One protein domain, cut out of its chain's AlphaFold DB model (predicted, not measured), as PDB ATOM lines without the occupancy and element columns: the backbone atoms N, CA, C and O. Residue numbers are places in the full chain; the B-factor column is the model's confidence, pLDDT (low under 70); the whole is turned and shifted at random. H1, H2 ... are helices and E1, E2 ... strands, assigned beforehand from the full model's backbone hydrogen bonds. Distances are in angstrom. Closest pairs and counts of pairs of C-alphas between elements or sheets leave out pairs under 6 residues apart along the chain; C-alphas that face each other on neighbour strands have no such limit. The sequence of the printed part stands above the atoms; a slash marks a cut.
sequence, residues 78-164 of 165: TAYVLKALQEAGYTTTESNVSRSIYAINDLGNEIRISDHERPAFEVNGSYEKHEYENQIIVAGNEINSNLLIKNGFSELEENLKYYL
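AT A GLANCE: This is residues 78 to 164 of the 165 residues of an uncharacterized protein of Listeria monocytogenes (UniProt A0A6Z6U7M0). A small twisted sheet of four strands, E1, E2, E3 and E6, has H1 packed over one face, and the short strand pair E7 and E8 packs beside H1, with H2 next to it. From this body a long thin arm sticks out, tipped by the hairpin of E4 and E5, residues 121 to 128, and the arm makes the length of an elongated outline of 46 by 26 by 21 A. The printed part has 87 residues, with H1 E1 E2 E3 E4 E5 E6 E7 H2 E8 along the chain; the main sheet is mixed, in the order E1, E2, E3, E6, and the two other sheets, E4 with E5 and E7 with E8, are antiparallel. The class is mixed helices and strands, with under half of the residues in named elements; the whole is compact by its radius of gyration of the C-alphas, 13.7 A.

HOW THE PARTS SIT: Start at residues 92 to 94 (E1), 100 to 104 (E2) and 110 to 114 (E3): they form a meander, each strand the antiparallel neighbour of the one before, in two hairpins. Look for N 93 and O 102 at 2.8 A between E1 and E2, and N 103 and O 111 at 3.0 A between E2 and E3. Residues 135 to 137 (E6) are parallel to E3, at 13 degrees, with N 136 and O 112 at 2.8 A. Residues 81 to 87 (H1) are on this sheet at a height of 9.2 A; the closest C-alphas of H1 and E1, those of Gln 86 and Thr 92, are 6.6 A apart. Residues 142 to 144 (E7) and 161 to 163 (E8) are antiparallel, with N 143 and O 162 at 2.8 A. The closest C-alphas of H1 and E8, those of Val 81 and Tyr 162, are 5.3 A apart. Residues 145 to 150 (H2) are near H1 but only just not on the main sheet, with 4 pairs of C-alphas within 10 A. Residues 121 to 123 (E4) and 126 to 128 (E5) form a hairpin, with N 123 and O 126 at 2.8 A; E4 is apart from E3, and E5 from E6. In H1 and H2 every O i to N i+4 pair is within hydrogen-bond range.

IN THESE COORDINATES: Find C-alpha 81 at (-3.159, 87.618, 38.980), where H1 begins its 10.0 A. E2 spans 13.6 A from C-alpha 100 at (-4.640, 78.544, 34.308), E3 spans 12.9 A, and H2 spans 8.6 A. E8 ends at C-alpha 163, (1.801, 85.705, 40.503).

THE WHOLE: The two C-alphas farthest apart, those of Gly 125 and Glu 157, are 46.5 A apart. The printed part has no cut, and no link is long. The mean pLDDT of the printed part is 87.4; residues 129 to 133 are under 70.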
ATOM      1  N   THR A  78      -3.746  89.743  47.044       76.75
ATOM      2  CA  THR A  78      -3.582  90.851  46.087       76.75
ATOM      3  C   THR A  78      -2.363  90.697  45.179       76.75
ATOM      4  O   THR A  78      -2.267  91.370  44.158       76.75
ATOM      5  N   ALA A  79      -1.416  89.828  45.542       76.88
ATOM      6  CA  ALA A  79      -0.282  89.497  44.691       76.88
ATOM      7  C   ALA A  79      -0.683  88.515  43.574       76.88
ATOM      8  O   ALA A  79       0.087  88.304  42.644       76.88
ATOM      9  N   TYR A  80      -1.879  87.928  43.638       87.69
ATOM     10  CA  TYR A  80      -2.358  86.921  42.703       87.69
ATOM     11  C   TYR A  80      -3.023  87.545  41.468       87.69
ATOM     12  O   TYR A  80      -3.898  88.407  41.591       87.69
ATOM     13  N   VAL A  81      -2.655  87.088  40.265       91.12
ATOM     14  CA  VAL A  81      -3.159  87.618  38.980       91.12
ATOM     15  C   VAL A  81      -4.681  87.582  38.914       91.12
ATOM     16  O   VAL A  81      -5.299  88.557  38.485       91.12
ATOM     17  N   LEU A  82      -5.299  86.481  39.355       92.12
ATOM     18  CA  LEU A  82      -6.755  86.338  39.339       92.12
ATOM     19  C   LEU A  82      -7.415  87.454  40.154       92.12
ATOM     20  O   LEU A  82      -8.365  88.083  39.694       92.12
ATOM     21  N   LYS A  83      -6.891  87.712  41.356       91.31
ATOM     22  CA  LYS A  83      -7.452  88.701  42.271       91.31
ATOM     23  C   LYS A  83      -7.274  90.114  41.739       91.31
ATOM     24  O   LYS A  83      -8.233  90.877  41.754       91.31
ATOM     25  N   ALA A  84      -6.095  90.425  41.205       92.25
ATOM     26  CA  ALA A  84      -5.819  91.716  40.585       92.25
ATOM     27  C   ALA A  84      -6.780  92.008  39.420       92.25
ATOM     28  O   ALA A  84      -7.344  93.096  39.331       92.25
ATOM     29  N   LEU A  85      -7.030  91.017  38.559       94.88
ATOM     30  CA  LEU A  85      -7.986  91.145  37.457       94.88
ATOM     31  C   LEU A  85      -9.424  91.345  37.962       94.88
ATOM     32  O   LEU A  85     -10.143  92.199  37.444       94.88
ATOM     33  N   GLN A  86      -9.844  90.603  38.990       94.81
ATOM     34  CA  GLN A  86     -11.168  90.765  39.603       94.81
ATOM     35  C   GLN A  86     -11.357  92.147  40.235       94.81
ATOM     36  O   GLN A  86     -12.419  92.750  40.083       94.81
ATOM     37  N   GLU A  87     -10.345  92.656  40.940       94.12
ATOM     38  CA  GLU A  87     -10.376  93.977  41.578       94.12
ATOM     39  C   GLU A  87     -10.403  95.114  40.553       94.12
ATOM     40  O   GLU A  87     -11.091  96.111  40.771       94.12
ATOM     41  N   ALA A  88      -9.754  94.925  39.402       94.25
ATOM     42  CA  ALA A  88      -9.852  95.821  38.249       94.25
ATOM     43  C   ALA A  88     -11.183  95.691  37.472       94.25
ATOM     44  O   ALA A  88     -11.413  96.418  36.510       94.25
ATOM     45  N   GLY A  89     -12.089  94.796  37.886       96.19
ATOM     46  CA  GLY A  89     -13.431  94.656  37.314       96.19
ATOM     47  C   GLY A  89     -13.542  93.685  36.136       96.19
ATOM     48  O   GLY A  89     -14.595  93.623  35.495       96.19
ATOM     49  N   TYR A  90     -12.500  92.902  35.853       96.94
ATOM     50  CA  TYR A  90     -12.530  91.908  34.784       96.94
ATOM     51  C   TYR A  90     -13.315  90.658  35.179       96.94
ATOM     52  O   TYR A  90     -13.296  90.193  36.319       96.94
ATOM     53  N   THR A  91     -13.996  90.067  34.196       96.69
ATOM     54  CA  THR A  91     -14.614  88.748  34.367       96.69
ATOM     55  C   THR A  91     -13.540  87.684  34.229       96.69
ATOM     56  O   THR A  91     -12.928  87.558  33.169       96.69
ATOM     57  N   THR A  92     -13.334  86.913  35.293       94.62
ATOM     58  CA  THR A  92     -12.295  85.883  35.359       94.62
ATOM     59  C   THR A  92     -12.860  84.542  35.803       94.62
ATOM     60  O   THR A  92     -13.736  84.497  36.668       94.62
ATOM     61  N   THR A  93     -12.284  83.456  35.309       91.88
ATOM     62  CA  THR A  93     -12.458  82.105  35.851       91.88
ATOM     63  C   THR A  93     -11.106  81.419  35.965       91.88
ATOM     64  O   THR A  93     -10.158  81.788  35.274       91.88
ATOM     65  N   GLU A  94     -11.013  80.418  36.826       89.00
ATOM     66  CA  GLU A  94      -9.786  79.662  37.039       89.00
ATOM     67  C   GLU A  94     -10.026  78.170  36.813       89.00
ATOM     68  O   GLU A  94     -11.127  77.647  37.016       89.00
ATOM     69  N   SER A  95      -8.994  77.483  36.337       85.56
ATOM     70  CA  SER A  95      -8.994  76.036  36.186       85.56
ATOM     71  C   SER A  95      -8.874  75.338  37.539       85.56
ATOM     72  O   SER A  95      -7.978  75.602  38.326       85.56
ATOM     73  N   ASN A  96      -9.721  74.334  37.766       81.81
ATOM     74  CA  ASN A  96      -9.638  73.497  38.969       81.81
ATOM     75  C   ASN A  96      -8.527  72.428  38.904       81.81
ATOM     76  O   ASN A  96      -8.288  71.717  39.885       81.81
ATOM     77  N   VAL A  97      -7.916  72.241  37.729       78.75
ATOM     78  CA  VAL A  97      -7.018  71.109  37.431       78.75
ATOM     79  C   VAL A  97      -5.625  71.533  36.989       78.75
ATOM     80  O   VAL A  97      -4.734  70.694  36.931       78.75
ATOM     81  N   SER A  98      -5.435  72.802  36.641       80.50
ATOM     82  CA  SER A  98      -4.185  73.303  36.085       80.50
ATOM     83  C   SER A  98      -3.970  74.744  36.506       80.50
ATOM     84  O   SER A  98      -4.932  75.449  36.793       80.50
ATOM     85  N   ARG A  99      -2.724  75.196  36.429       85.88
ATOM     86  CA  ARG A  99      -2.352  76.585  36.661       85.88
ATOM     87  C   ARG A  99      -2.783  77.469  35.491       85.88
ATOM     88  O   ARG A  99      -2.063  77.661  34.506       85.88
ATOM     89  N   SER A 100      -4.061  77.833  35.450       89.31
ATOM     90  CA  SER A 100      -4.640  78.544  34.308       89.31
ATOM     91  C   SER A 100      -5.802  79.436  34.709       89.31
ATOM     92  O   SER A 100      -6.806  78.957  35.233       89.31
ATOM     93  N   ILE A 101      -5.693  80.706  34.335       92.69
ATOM     94  CA  ILE A 101      -6.714  81.735  34.501       92.69
ATOM     95  C   ILE A 101      -7.261  82.093  33.119       92.69
ATOM     96  O   ILE A 101      -6.517  82.197  32.145       92.69
ATOM     97  N   TYR A 102      -8.567  82.298  33.028       93.56
ATOM     98  CA  TYR A 102      -9.258  82.766  31.831       93.56
ATOM     99  C   TYR A 102      -9.912  84.098  32.161       93.56
ATOM    100  O   TYR A 102     -10.685  84.176  33.117       93.56
ATOM    101  N   ALA A 103      -9.607  85.139  31.396       96.12
ATOM    102  CA  ALA A 103     -10.109  86.483  31.659       96.12
ATOM    103  C   ALA A 103     -10.606  87.157  30.381       96.12
ATOM    104  O   ALA A 103      -9.989  87.022  29.325       96.12
ATOM    105  N   ILE A 104     -11.713  87.893  30.480       96.44
ATOM    106  CA  ILE A 104     -12.247  88.692  29.374       96.44
ATOM    107  C   ILE A 104     -11.598  90.073  29.406       96.44
ATOM    108  O   ILE A 104     -11.730  90.784  30.399       96.44
ATOM    109  N   ASN A 105     -10.898  90.436  28.336       96.38
ATOM    110  CA  ASN A 105     -10.194  91.711  28.221       96.38
ATOM    111  C   ASN A 105     -11.120  92.857  27.755       96.38
ATOM    112  O   ASN A 105     -12.290  92.636  27.431       96.38
ATOM    113  N   ASP A 106     -10.587  94.077  27.652       97.06
ATOM    114  CA  ASP A 106     -11.319  95.289  27.241       97.06
ATOM    115  C   ASP A 106     -11.979  95.176  25.852       97.06
ATOM    116  O   ASP A 106     -12.939  95.883  25.541       97.06
ATOM    117  N   LEU A 107     -11.467  94.286  24.994       95.06
ATOM    118  CA  LEU A 107     -11.977  94.040  23.642       95.06
ATOM    119  C   LEU A 107     -13.081  92.971  23.606       95.06
ATOM    120  O   LEU A 107     -13.633  92.704  22.539       95.06
ATOM    121  N   GLY A 108     -13.402  92.354  24.747       94.31
ATOM    122  CA  GLY A 108     -14.346  91.241  24.842       94.31
ATOM    123  C   GLY A 108     -13.753  89.883  24.456       94.31
ATOM    124  O   GLY A 108     -14.506  88.927  24.286       94.31
ATOM    125  N   ASN A 109     -12.427  89.781  24.320       93.62
ATOM    126  CA  ASN A 109     -11.748  88.526  24.005       93.62
ATOM    127  C   ASN A 109     -11.396  87.773  25.292       93.62
ATOM    128  O   ASN A 109     -10.884  88.369  26.240       93.62
ATOM    129  N   GLU A 110     -11.603  86.457  25.298       93.62
ATOM    130  CA  GLU A 110     -11.061  85.588  26.343       93.62
ATOM    131  C   GLU A 110      -9.556  85.398  26.127       93.62
ATOM    132  O   GLU A 110      -9.112  84.976  25.057       93.62
ATOM    133  N   ILE A 111      -8.779  85.707  27.160       94.06
ATOM    134  CA  ILE A 111      -7.338  85.494  27.223       94.06
ATOM    135  C   ILE A 111      -7.076  84.384  28.234       94.06
ATOM    136  O   ILE A 111      -7.443  84.505  29.406       94.06
ATOM    137  N   ARG A 112      -6.407  83.315  27.794       93.31
ATOM    138  CA  ARG A 112      -5.889  82.284  28.699       93.31
ATOM    139  C   ARG A 112      -4.506  82.689  29.204       93.31
ATOM    140  O   ARG A 112      -3.608  82.922  28.401       93.31
ATOM    141  N   ILE A 113      -4.321  82.710  30.514       93.69
ATOM    142  CA  ILE A 113      -3.058  82.997  31.196       93.69
ATOM    143  C   ILE A 113      -2.629  81.716  31.914       93.69
ATOM    144  O   ILE A 113      -3.403  81.169  32.696       93.69
ATOM    145  N   SER A 114      -1.442  81.190  31.619       91.12
ATOM    146  CA  SER A 114      -1.006  79.880  32.130       91.12
ATOM    147  C   SER A 114       0.508  79.711  32.096       91.12
ATOM    148  O   SER A 114       1.163  80.368  31.297       91.12
ATOM    149  N   ASP A 115       1.053  78.755  32.841       87.56
ATOM    150  CA  ASP A 115       2.481  78.394  32.825       87.56
ATOM    151  C   ASP A 115       2.859  77.392  31.714       87.56
ATOM    152  O   ASP A 115       4.033  77.112  31.482       87.56
ATOM    153  N   HIS A 116       1.876  76.861  30.982       85.44
ATOM    154  CA  HIS A 116       2.095  75.876  29.923       85.44
ATOM    155  C   HIS A 116       1.159  76.069  28.729       85.44
ATOM    156  O   HIS A 116      -0.009  76.461  28.854       85.44
ATOM    157  N   GLU A 117       1.650  75.699  27.548       84.31
ATOM    158  CA  GLU A 117       0.781  75.486  26.395       84.31
ATOM    159  C   GLU A 117      -0.170  74.321  26.668       84.31
ATOM    160  O   GLU A 117       0.218  73.313  27.260       84.31
ATOM    161  N   ARG A 118      -1.415  74.427  26.200       75.50
ATOM    162  CA  ARG A 118      -2.376  73.337  26.366       75.50
ATOM    163  C   ARG A 118      -1.837  72.060  25.690       75.50
ATOM    164  O   ARG A 118      -1.490  72.116  24.505       75.50
ATOM    165  N   PRO A 119      -1.776  70.920  26.404       70.44
ATOM    166  CA  PRO A 119      -1.292  69.677  25.820       70.44
ATOM    167  C   PRO A 119      -2.208  69.218  24.682       70.44
ATOM    168  O   PRO A 119      -3.424  69.438  24.708       70.44
ATOM    169  N   ALA A 120      -1.611  68.573  23.679       72.88
ATOM    170  CA  ALA A 120      -2.367  67.910  22.628       72.88
ATOM    171  C   ALA A 120      -3.155  66.730  23.214       72.88
ATOM    172  O   ALA A 120      -2.688  66.063  24.138       72.88
ATOM    173  N   PHE A 121      -4.334  66.451  22.669       72.38
ATOM    174  CA  PHE A 121      -5.159  65.314  23.073       72.38
ATOM    175  C   PHE A 121      -5.456  64.424  21.877       72.38
ATOM    176  O   PHE A 121      -5.489  64.872  20.733       72.38
ATOM    177  N   GLU A 122      -5.640  63.138  22.147       72.31
ATOM    178  CA  GLU A 122      -5.922  62.162  21.108       72.31
ATOM    179  C   GLU A 122      -7.409  62.196  20.736       72.31
ATOM    180  O   GLU A 122      -8.285  61.922  21.558       72.31
ATOM    181  N   VAL A 123      -7.689  62.500  19.474       74.94
ATOM    182  CA  VAL A 123      -9.001  62.363  18.848       74.94
ATOM    183  C   VAL A 123      -8.874  61.318  17.751       74.94
ATOM    184  O   VAL A 123      -8.179  61.514  16.757       74.94
ATOM    185  N   ASN A 124      -9.543  60.176  17.929       80.81
ATOM    186  CA  ASN A 124      -9.584  59.093  16.939       80.81
ATOM    187  C   ASN A 124      -8.193  58.631  16.440       80.81
ATOM    188  O   ASN A 124      -8.013  58.400  15.244       80.81
ATOM    189  N   GLY A 125      -7.197  58.506  17.325       78.44
ATOM    190  CA  GLY A 125      -5.842  58.084  16.941       78.44
ATOM    191  C   GLY A 125      -4.923  59.205  16.453       78.44
ATOM    192  O   GLY A 125      -3.781  58.931  16.088       78.44
ATOM    193  N   SER A 126      -5.400  60.453  16.419       74.88
ATOM    194  CA  SER A 126      -4.616  61.627  16.019       74.88
ATOM    195  C   SER A 126      -4.469  62.596  17.183       74.88
ATOM    196  O   SER A 126      -5.439  62.879  17.876       74.88
ATOM    197  N   TYR A 127      -3.265  63.123  17.392       71.88
ATOM    198  CA  TYR A 127      -3.039  64.175  18.379       71.88
ATOM    199  C   TYR A 127      -3.471  65.522  17.802       71.88
ATOM    200  O   TYR A 127      -2.871  66.011  16.844       71.88
ATOM    201  N   GLU A 128      -4.494  66.124  18.395       71.44
ATOM    202  CA  GLU A 128      -4.957  67.470  18.076       71.44
ATOM    203  C   GLU A 128      -4.463  68.458  19.136       71.44
ATOM    204  O   GLU A 128      -4.537  68.199  20.339       71.44
ATOM    205  N   LYS A 129      -3.952  69.613  18.695       67.44
ATOM    206  CA  LYS A 129      -3.595  70.737  19.566       67.44
ATOM    207  C   LYS A 129      -4.690  71.790  19.436       67.44
ATOM    208  O   LYS A 129      -4.953  72.262  18.335       67.44
ATOM    209  N   HIS A 130      -5.323  72.167  20.544       65.56
ATOM    210  CA  HIS A 130      -6.154  73.370  20.546       65.56
ATOM    211  C   HIS A 130      -5.236  74.590  20.495       65.56
ATOM    212  O   HIS A 130      -4.483  74.834  21.438       65.56
ATOM    213  N   GLU A 131      -5.315  75.361  19.418       61.69
ATOM    214  CA  GLU A 131      -4.741  76.701  19.379       61.69
ATOM    215  C   GLU A 131      -5.739  77.664  20.032       61.69
ATOM    216  O   GLU A 131      -6.869  77.813  19.571       61.69
ATOM    217  N   TYR A 132      -5.345  78.286  21.144       65.62
ATOM    218  CA  TYR A 132      -6.036  79.483  21.618       65.62
ATOM    219  C   TYR A 132      -5.556  80.656  20.772       65.62
ATOM    220  O   TYR A 132      -4.352  80.901  20.702       65.62
ATOM    221  N   GLU A 133      -6.488  81.396  20.167       68.56
ATOM    222  CA  GLU A 133      -6.146  82.606  19.406       68.56
ATOM    223  C   GLU A 133      -5.435  83.643  20.286       68.56
ATOM    224  O   GLU A 133      -4.548  84.345  19.808       68.56
ATOM    225  N   ASN A 134      -5.775  83.701  21.581       83.69
ATOM    226  CA  ASN A 134      -5.182  84.632  22.533       83.69
ATOM    227  C   ASN A 134      -4.747  83.912  23.820       83.69
ATOM    228  O   ASN A 134      -5.576  83.487  24.628       83.69
ATOM    229  N   GLN A 135      -3.433  83.790  24.024       90.62
ATOM    230  CA  GLN A 135      -2.858  83.212  25.239       90.62
ATOM    231  C   GLN A 135      -1.620  83.976  25.715       90.62
ATOM    232  O   GLN A 135      -0.837  84.489  24.914       90.62
ATOM    233  N   ILE A 136      -1.421  83.985  27.029       92.62
ATOM    234  CA  ILE A 136      -0.215  84.446  27.708       92.62
ATOM    235  C   ILE A 136       0.398  83.230  28.401       92.62
ATOM    236  O   ILE A 136      -0.189  82.683  29.335       92.62
ATOM    237  N   ILE A 137       1.572  82.806  27.929       90.62
ATOM    238  CA  ILE A 137       2.358  81.763  28.591       90.62
ATOM    239  C   ILE A 137       3.391  82.428  29.494       90.62
ATOM    240  O   ILE A 137       4.226  83.204  29.027       90.62
ATOM    241  N   VAL A 138       3.303  82.135  30.783       87.44
ATOM    242  CA  VAL A 138       4.165  82.673  31.831       87.44
ATOM    243  C   VAL A 138       5.318  81.707  32.034       87.44
ATOM    244  O   VAL A 138       5.107  80.514  32.228       87.44
ATOM    245  N   ALA A 139       6.549  82.205  31.957       79.38
ATOM    246  CA  ALA A 139       7.711  81.408  32.315       79.38
ATOM    247  C   ALA A 139       7.869  81.443  33.841       79.38
ATOM    248  O   ALA A 139       8.263  82.470  34.389       79.38
ATOM    249  N   GLY A 140       7.535  80.336  34.505       77.62
ATOM    250  CA  GLY A 140       7.471  80.263  35.964       77.62
ATOM    251  C   GLY A 140       6.199  80.912  36.502       77.62
ATOM    252  O   GLY A 140       5.135  80.814  35.888       77.62
ATOM    253  N   ASN A 141       6.320  81.593  37.639       80.44
ATOM    254  CA  ASN A 141       5.165  82.047  38.405       80.44
ATOM    255  C   ASN A 141       4.909  83.568  38.337       80.44
ATOM    256  O   ASN A 141       3.798  84.018  38.589       80.44
ATOM    257  N   GLU A 142       5.903  84.388  37.984       88.06
ATOM    258  CA  GLU A 142       5.780  85.855  38.014       88.06
ATOM    259  C   GLU A 142       5.252  86.433  36.685       88.06
ATOM    260  O   GLU A 142       5.775  86.155  35.604       88.06
ATOM    261  N   ILE A 143       4.261  87.325  36.764       91.06
ATOM    262  CA  ILE A 143       3.743  88.122  35.648       91.06
ATOM    263  C   ILE A 143       3.907  89.609  35.944       91.06
ATOM    264  O   ILE A 143       3.452  90.121  36.965       91.06
ATOM    265  N   ASN A 144       4.470  90.345  34.988       92.75
ATOM    266  CA  ASN A 144       4.440  91.801  35.024       92.75
ATOM    267  C   ASN A 144       3.103  92.335  34.480       92.75
ATOM    268  O   ASN A 144       2.702  91.988  33.367       92.75
ATOM    269  N   SER A 145       2.456  93.225  35.230       94.38
ATOM    270  CA  SER A 145       1.228  93.943  34.842       94.38
ATOM    271  C   SER A 145       1.270  94.534  33.428       94.38
ATOM    272  O   SER A 145       0.290  94.431  32.696       94.38
ATOM    273  N   ASN A 146       2.414  95.050  32.973       94.75
ATOM    274  CA  ASN A 146       2.552  95.623  31.630       94.75
ATOM    275  C   ASN A 146       2.289  94.586  30.519       94.75
ATOM    276  O   ASN A 146       1.818  94.941  29.437       94.75
ATOM    277  N   LEU A 147       2.574  93.300  30.764       94.81
ATOM    278  CA  LEU A 147       2.239  92.223  29.828       94.81
ATOM    279  C   LEU A 147       0.723  92.008  29.754       94.81
ATOM    280  O   LEU A 147       0.198  91.813  28.660       94.81
ATOM    281  N   LEU A 148       0.026  92.075  30.889       95.19
ATOM    282  CA  LEU A 148      -1.435  91.986  30.945       95.19
ATOM    283  C   LEU A 148      -2.068  93.193  30.237       95.19
ATOM    284  O   LEU A 148      -2.887  93.019  29.336       95.19
ATOM    285  N   ILE A 149      -1.601  94.406  30.535       96.06
ATOM    286  CA  ILE A 149      -2.064  95.649  29.899       96.06
ATOM    287  C   ILE A 149      -1.903  95.575  28.374       96.06
ATOM    288  O   ILE A 149      -2.838  95.873  27.631       96.06
ATOM    289  N   LYS A 150      -0.759  95.079  27.880       95.19
ATOM    290  CA  LYS A 150      -0.523  94.871  26.438       95.19
ATOM    291  C   LYS A 150      -1.538  93.919  25.784       95.19
ATOM    292  O   LYS A 150      -1.756  94.010  24.578       95.19
ATOM    293  N   ASN A 151      -2.150  93.026  26.557       94.44
ATOM    294  CA  ASN A 151      -3.175  92.084  26.104       94.44
ATOM    295  C   ASN A 151      -4.612  92.575  26.372       94.44
ATOM    296  O   ASN A 151      -5.559  91.800  26.242       94.44
ATOM    297  N   GLY A 152      -4.790  93.865  26.678       95.38
ATOM    298  CA  GLY A 152      -6.103  94.497  26.811       95.38
ATOM    299  C   GLY A 152      -6.677  94.462  28.224       95.38
ATOM    300  O   GLY A 152      -7.891  94.424  28.363       95.38
ATOM    301  N   PHE A 153      -5.832  94.430  29.254       96.75
ATOM    302  CA  PHE A 153      -6.248  94.630  30.646       96.75
ATOM    303  C   PHE A 153      -5.829  96.029  31.125       96.75
ATOM    304  O   PHE A 153      -4.961  96.152  31.988       96.75
ATOM    305  N   SER A 154      -6.350  97.085  30.488       96.81
ATOM    306  CA  SER A 154      -5.866  98.463  30.676       96.81
ATOM    307  C   SER A 154      -6.202  99.113  32.022       96.81
ATOM    308  O   SER A 154      -5.552 100.093  32.375       96.81
ATOM    309  N   GLU A 155      -7.143  98.564  32.793       95.94
ATOM    310  CA  GLU A 155      -7.506  99.069  34.128       95.94
ATOM    311  C   GLU A 155      -6.517  98.632  35.231       95.94
ATOM    312  O   GLU A 155      -6.651  99.030  36.388       95.94
ATOM    313  N   LEU A 156      -5.512  97.808  34.902       94.62
ATOM    314  CA  LEU A 156      -4.450  97.427  35.835       94.62
ATOM    315  C   LEU A 156      -3.417  98.548  36.011       94.62
ATOM    316  O   LEU A 156      -3.075  99.264  35.070       94.62
ATOM    317  N   GLU A 157      -2.842  98.646  37.210       92.75
ATOM    318  CA  GLU A 157      -1.723  99.555  37.469       92.75
ATOM    319  C   GLU A 157      -0.431  99.066  36.790       92.75
ATOM    320  O   GLU A 157      -0.091  97.881  36.825       92.75
ATOM    321  N   GLU A 158       0.322  99.995  36.194       93.94
ATOM    322  CA  GLU A 158       1.582  99.696  35.507       93.94
ATOM    323  C   GLU A 158       2.722  99.343  36.477       93.94
ATOM    324  O   GLU A 158       2.840  99.879  37.578       93.94
ATOM    325  N   ASN A 159       3.659  98.519  36.002       92.56
ATOM    326  CA  ASN A 159       4.895  98.132  36.700       92.56
ATOM    327  C   ASN A 159       4.710  97.368  38.024       92.56
ATOM    328  O   ASN A 159       5.676  97.203  38.773       92.56
ATOM    329  N   LEU A 160       3.518  96.836  38.288       92.81
ATOM    330  CA  LEU A 160       3.292  95.853  39.345       92.81
ATOM    331  C   LEU A 160       3.681  94.438  38.911       92.81
ATOM    332  O   LEU A 160       3.640  94.096  37.722       92.81
ATOM    333  N   LYS A 161       4.043  93.625  39.903       90.88
ATOM    334  CA  LYS A 161       4.291  92.191  39.774       90.88
ATOM    335  C   LYS A 161       3.135  91.427  40.397       90.88
ATOM    336  O   LYS A 161       2.736  91.728  41.519       90.88
ATOM    337  N   TYR A 162       2.650  90.438  39.666       90.69
ATOM    338  CA  TYR A 162       1.649  89.491  40.119       90.69
ATOM    339  C   TYR A 162       2.174  88.069  39.965       90.69
ATOM    340  O   TYR A 162       3.156  87.837  39.260       90.69
ATOM    341  N   TYR A 163       1.484  87.119  40.577       87.25
ATOM    342  CA  TYR A 163       1.801  85.705  40.503       87.25
ATOM    343  C   TYR A 163       0.651  84.915  39.902       87.25
ATOM    344  O   TYR A 163      -0.516  85.191  40.192       87.25
ATOM    345  N   LEU A 164       0.996  83.962  39.040       84.94
ATOM    346  CA  LEU A 164       0.031  83.101  38.376       84.94
ATOM    347  C   LEU A 164      -0.571  82.077  39.336       84.94
ATOM    348  O   LEU A 164      -1.759  81.834  39.167       84.94
TER     349      LEU A 164